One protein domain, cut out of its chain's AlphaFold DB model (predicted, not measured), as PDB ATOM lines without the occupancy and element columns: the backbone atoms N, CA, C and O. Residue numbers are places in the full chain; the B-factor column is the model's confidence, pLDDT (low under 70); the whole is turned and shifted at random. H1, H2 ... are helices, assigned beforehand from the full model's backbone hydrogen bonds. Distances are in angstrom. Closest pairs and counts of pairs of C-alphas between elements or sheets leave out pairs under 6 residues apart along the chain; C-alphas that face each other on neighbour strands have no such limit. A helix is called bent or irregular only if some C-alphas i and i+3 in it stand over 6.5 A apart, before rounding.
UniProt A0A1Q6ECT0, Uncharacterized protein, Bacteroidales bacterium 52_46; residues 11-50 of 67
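What this domain is: This is residues 11 to 50 of the 67 residues of an uncharacterized protein of Bacteroidales bacterium 52_46 (UniProt A0A1Q6ECT0). Three short helices, H1, H2 and H3, have their centres at the corners of a triangle, and each is turned about perpendicular to the other two. Few C-alpha contacts join them, and the turn from H2 into H3 sticks out with residues 38 to 43. The printed part has 40 residues with three named helices in the order H1, H2, H3 and no named strand; the class is all helix. The whole is compact, with a radius of gyration of the C-alphas of 9.4 A, and its outline is rounded, with spans of 24 by 19 by 18 A.

How they stand to each other: H1, residues 12 to 22, and H2, residues 30 to 38, only just touch, with 3 pairs of C-alphas within 8 A. Their closest C-alphas are those of Tyr 19 and Phe 33, 6.5 A apart, and their lines are about perpendicular at 86 degrees. H3, residues 42 to 50, is close to H2 but not clearly touching it; the closest C-alphas of the two are those of Met 37 and Arg 44, 6.3 A apart. The lines of H2 and H3 are about perpendicular at 81 degrees. H3 is also close to H1 but not clearly touching it, with the C-alphas of Trp 22 and Phe 47 the closest at 7.6 A. The lines of H1 and H3 are about perpendicular at 75 degrees. In H2 and H3 every O i to N i+4 pair is within hydrogen-bond range, and in H1 5 of 7 are.

Where its parts are: H1 begins at C-alpha 12, at (102.245, 78.908, 8.691), and measures 15.4 A from its first C-alpha to its last. It is irregular, but only just: C-alphas 13 and 16 are 6.6 A apart. H1 is the longest helix by residues, with 11. H2 begins at C-alpha 30, at (91.271, 83.694, 9.719), and has 9 residues over 12.3 A. H3 also has 9 residues over 12.3 A, and ends at C-alpha 50, at (96.796, 79.702, 27.776).

The domain as a whole: The two C-alphas farthest apart are those of Ala 13 and Ala 42, at 24.9 A, while the first and last printed C-alphas, those of Gln 11 and Ser 50, are 18.0 A apart. The printed part runs from residue 11 to residue 50 and has no cut. The link from H1 to H2 is short, with 7 residues, the link from H2 to H3 is tight, with 3, and no link is long. Residues 38 to 43 stand free. The mean pLDDT of the printed part is 85.9, and confidence is low, under 70, at residues 11 to 13.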
ATOM      1  N   GLN A  11     104.221  80.153  12.924       61.41
ATOM      2  CA  GLN A  11     104.663  79.682  11.617       61.41
ATOM      3  C   GLN A  11     103.439  79.153  10.860       61.41
ATOM      4  O   GLN A  11     102.499  78.672  11.485       61.41
ATOM      5  N   ILE A  12     103.429  79.222   9.525       58.19
ATOM      6  CA  ILE A  12     102.245  78.908   8.691       58.19
ATOM      7  C   ILE A  12     101.598  77.556   9.057       58.19
ATOM      8  O   ILE A  12     100.376  77.444   9.062       58.19
ATOM      9  N   ALA A  13     102.401  76.554   9.431       60.84
ATOM     10  CA  ALA A  13     101.920  75.244   9.877       60.84
ATOM     11  C   ALA A  13     101.163  75.276  11.223       60.84
ATOM     12  O   ALA A  13     100.239  74.494  11.431       60.84
ATOM     13  N   ASP A  14     101.519  76.192  12.122       70.19
ATOM     14  CA  ASP A  14     100.885  76.360  13.430       70.19
ATOM     15  C   ASP A  14      99.715  77.358  13.406       70.19
ATOM     16  O   ASP A  14      98.899  77.367  14.330       70.19
ATOM     17  N   VAL A  15      99.602  78.180  12.354       80.94
ATOM     18  CA  VAL A  15      98.517  79.165  12.199       80.94
ATOM     19  C   VAL A  15      97.150  78.485  12.230       80.94
ATOM     20  O   VAL A  15      96.280  78.939  12.968       80.94
ATOM     21  N   ASP A  16      96.958  77.386  11.491       82.88
ATOM     22  CA  ASP A  16      95.673  76.672  11.484       82.88
ATOM     23  C   ASP A  16      95.351  76.090  12.869       82.88
ATOM     24  O   ASP A  16      94.267  76.311  13.409       82.88
ATOM     25  N   LYS A  17      96.331  75.448  13.513       85.25
ATOM     26  CA  LYS A  17      96.182  74.886  14.861       85.25
ATOM     27  C   LYS A  17      95.770  75.951  15.880       85.25
ATOM     28  O   LYS A  17      94.830  75.734  16.648       85.25
ATOM     29  N   TYR A  18      96.460  77.089  15.908       86.56
ATOM     30  CA  TYR A  18      96.135  78.161  16.845       86.56
ATOM     31  C   TYR A  18      94.827  78.860  16.489       86.56
ATOM     32  O   TYR A  18      94.079  79.208  17.400       86.56
ATOM     33  N   TYR A  19      94.488  78.976  15.205       90.75
ATOM     34  CA  TYR A  19      93.193  79.489  14.778       90.75
ATOM     35  C   TYR A  19      92.040  78.601  15.268       90.75
ATOM     36  O   TYR A  19      91.069  79.115  15.826       90.75
ATOM     37  N   GLN A  20      92.154  77.272  15.154       90.25
ATOM     38  CA  GLN A  20      91.131  76.356  15.675       90.25
ATOM     39  C   GLN A  20      90.995  76.440  17.201       90.25
ATOM     40  O   GLN A  20      89.887  76.337  17.726       90.25
ATOM     41  N   LEU A  21      92.100  76.638  17.928       90.44
ATOM     42  CA  LEU A  21      92.061  76.846  19.378       90.44
ATOM     43  C   LEU A  21      91.406  78.179  19.744       90.44
ATOM     44  O   LEU A  21      90.549  78.210  20.622       90.44
ATOM     45  N   TRP A  22      91.765  79.255  19.048       92.19
ATOM     46  CA  TRP A  22      91.199  80.588  19.240       92.19
ATOM     47  C   TRP A  22      89.685  80.608  19.004       92.19
ATOM     48  O   TRP A  22      88.937  81.160  19.812       92.19
ATOM     49  N   ARG A  23      89.218  79.912  17.959       93.81
ATOM     50  CA  ARG A  23      87.799  79.808  17.590       93.81
ATOM     51  C   ARG A  23      86.905  79.055  18.571       93.81
ATOM     52  O   ARG A  23      85.694  79.040  18.368       93.81
ATOM     53  N   LYS A  24      87.458  78.423  19.609       92.31
ATOM     54  CA  LYS A  24      86.635  77.812  20.664       92.31
ATOM     55  C   LYS A  24      85.837  78.862  21.432       92.31
ATOM     56  O   LYS A  24      84.669  78.629  21.716       92.31
ATOM     57  N   ASP A  25      86.461  80.015  21.674       90.31
ATOM     58  CA  ASP A  25      85.907  81.080  22.518       90.31
ATOM     59  C   ASP A  25      85.818  82.440  21.794       90.31
ATOM     60  O   ASP A  25      85.380  83.428  22.379       90.31
ATOM     61  N   HIS A  26      86.209  82.505  20.515       90.12
ATOM     62  CA  HIS A  26      86.160  83.715  19.689       90.12
ATOM     63  C   HIS A  26      85.462  83.461  18.349       90.12
ATOM     64  O   HIS A  26      85.530  82.370  17.781       90.12
ATOM     65  N   PHE A  27      84.844  84.503  17.794       90.25
ATOM     66  CA  PHE A  27      84.195  84.464  16.485       90.25
ATOM     67  C   PHE A  27      84.992  85.277  15.465       90.25
ATOM     68  O   PHE A  27      85.394  86.405  15.736       90.25
ATOM     69  N   GLY A  28      85.189  84.726  14.267       92.06
ATOM     70  CA  GLY A  28      85.831  85.454  13.176       92.06
ATOM     71  C   GLY A  28      86.472  84.562  12.118       92.06
ATOM     72  O   GLY A  28      86.737  83.376  12.339       92.06
ATOM     73  N   ALA A  29      86.723  85.155  10.952       94.00
ATOM     74  CA  ALA A  29      87.522  84.552   9.890       94.00
ATOM     75  C   ALA A  29      89.015  84.504  10.273       94.00
ATOM     76  O   ALA A  29      89.435  85.132  11.244       94.00
ATOM     77  N   LEU A  30      89.825  83.786   9.489       90.12
ATOM     78  CA  LEU A  30      91.271  83.694   9.719       90.12
ATOM     79  C   LEU A  30      91.953  85.073   9.716       90.12
ATOM     80  O   LEU A  30      92.859  85.299  10.508       90.12
ATOM     81  N   SER A  31      91.493  86.009   8.883       89.75
ATOM     82  CA  SER A  31      91.992  87.390   8.874       89.75
ATOM     83  C   SER A  31      91.813  88.082  10.226       89.75
ATOM     84  O   SER A  31      92.754  88.671  10.733       89.75
ATOM     85  N   VAL A  32      90.648  87.917  10.859       93.06
ATOM     86  CA  VAL A  32      90.354  88.479  12.187       93.06
ATOM     87  C   VAL A  32      91.261  87.867  13.253       93.06
ATOM     88  O   VAL A  32      91.715  88.563  14.154       93.06
ATOM     89  N   PHE A  33      91.559  86.572  13.141       91.94
ATOM     90  CA  PHE A  33      92.530  85.921  14.017       91.94
ATOM     91  C   PHE A  33      93.951  86.461  13.813       91.94
ATOM     92  O   PHE A  33      94.654  86.710  14.788       91.94
ATOM     93  N   ILE A  34      94.377  86.665  12.564       88.31
ATOM     94  CA  ILE A  34      95.682  87.262  12.257       88.31
ATOM     95  C   ILE A  34      95.756  88.675  12.848       88.31
ATOM     96  O   ILE A  34      96.707  88.980  13.564       88.31
ATOM     97  N   ASP A  35      94.726  89.495  12.646       89.75
ATOM     98  CA  ASP A  35      94.650  90.845  13.207       89.75
ATOM     99  C   ASP A  35      94.665  90.828  14.743       89.75
ATOM    100  O   ASP A  35      95.384  91.611  15.368       89.75
ATOM    101  N   PHE A  36      93.941  89.892  15.369       90.75
ATOM    102  CA  PHE A  36      93.970  89.662  16.816       90.75
ATOM    103  C   PHE A  36      95.384  89.332  17.317       90.75
ATOM    104  O   PHE A  36      95.822  89.870  18.331       90.75
ATOM    105  N   MET A  37      96.119  88.477  16.600       87.00
ATOM    106  CA  MET A  37      97.477  88.070  16.972       87.00
ATOM    107  C   MET A  37      98.516  89.180  16.773       87.00
ATOM    108  O   MET A  37      99.508  89.212  17.507       87.00
ATOM    109  N   LEU A  38      98.291  90.072  15.801       84.75
ATOM    110  CA  LEU A  38      99.150  91.219  15.489       84.75
ATOM    111  C   LEU A  38      98.861  92.448  16.355       84.75
ATOM    112  O   LEU A  38      99.716  93.323  16.465       84.75
ATOM    113  N   THR A  39      97.681  92.521  16.969       85.19
ATOM    114  CA  THR A  39      97.276  93.646  17.814       85.19
ATOM    115  C   THR A  39      97.696  93.403  19.268       85.19
ATOM    116  O   THR A  39      97.150  92.506  19.920       85.19
ATOM    117  N   PRO A  40      98.619  94.205  19.837       84.81
ATOM    118  CA  PRO A  40      98.967  94.102  21.249       84.81
ATOM    119  C   PRO A  40      97.741  94.379  22.124       84.81
ATOM    120  O   PRO A  40      97.146  95.455  22.060       84.81
ATOM    121  N   SER A  41      97.348  93.404  22.939       88.06
ATOM    122  CA  SER A  41      96.208  93.527  23.846       88.06
ATOM    123  C   SER A  41      96.305  92.524  24.993       88.06
ATOM    124  O   SER A  41      96.907  91.458  24.859       88.06
ATOM    125  N   ALA A  42      95.655  92.840  26.116       90.12
ATOM    126  CA  ALA A  42      95.618  91.952  27.276       90.12
ATOM    127  C   ALA A  42      94.962  90.596  26.958       90.12
ATOM    128  O   ALA A  42      95.343  89.574  27.528       90.12
ATOM    129  N   ASP A  43      93.987  90.569  26.049       88.06
ATOM    130  CA  ASP A  43      93.295  89.335  25.668       88.06
ATOM    131  C   ASP A  43      94.144  88.467  24.739       88.06
ATOM    132  O   ASP A  43      94.184  87.247  24.912       88.06
ATOM    133  N   ARG A  44      94.926  89.084  23.844       88.69
ATOM    134  CA  ARG A  44      95.974  88.384  23.095       88.69
ATOM    135  C   ARG A  44      96.999  87.762  24.041       88.69
ATOM    136  O   ARG A  44      97.362  86.604  23.861       88.69
ATOM    137  N   ASP A  45      97.436  88.481  25.070       84.62
ATOM    138  CA  ASP A  45      98.422  87.954  26.021       84.62
ATOM    139  C   ASP A  45      97.868  86.793  26.853       84.62
ATOM    140  O   ASP A  45      98.546  85.780  27.033       84.62
ATOM    141  N   LYS A  46      96.609  86.877  27.300       88.00
ATOM    142  CA  LYS A  46      95.918  85.750  27.948       88.00
ATOM    143  C   LYS A  46      95.819  84.539  27.026       88.00
ATOM    144  O   LYS A  46      96.071  83.425  27.481       88.00
ATOM    145  N   PHE A  47      95.469  84.750  25.757       87.31
ATOM    146  CA  PHE A  47      95.393  83.679  24.769       87.31
ATOM    147  C   PHE A  47      96.756  83.004  24.583       87.31
ATOM    148  O   PHE A  47      96.849  81.792  24.702       87.31
ATOM    149  N   ILE A  48      97.837  83.764  24.397       84.06
ATOM    150  CA  ILE A  48      99.189  83.193  24.286       84.06
ATOM    151  C   ILE A  48      99.597  82.431  25.551       84.06
ATOM    152  O   ILE A  48     100.139  81.331  25.457       84.06
ATOM    153  N   ASN A  49      99.309  82.977  26.733       83.44
ATOM    154  CA  ASN A  49      99.631  82.324  28.002       83.44
ATOM    155  C   ASN A  49      98.836  81.023  28.214       83.44
ATOM    156  O   ASN A  49      99.338  80.102  28.856       83.44
ATOM    157  N   SER A  50      97.621  80.912  27.664       83.94
ATOM    158  CA  SER A  50      96.796  79.702  27.776       83.94
ATOM    159  C   SER A  50      97.249  78.567  26.854       83.94
ATOM    160  O   SER A  50      96.950  77.404  27.127       83.94
TER     161      SER A  50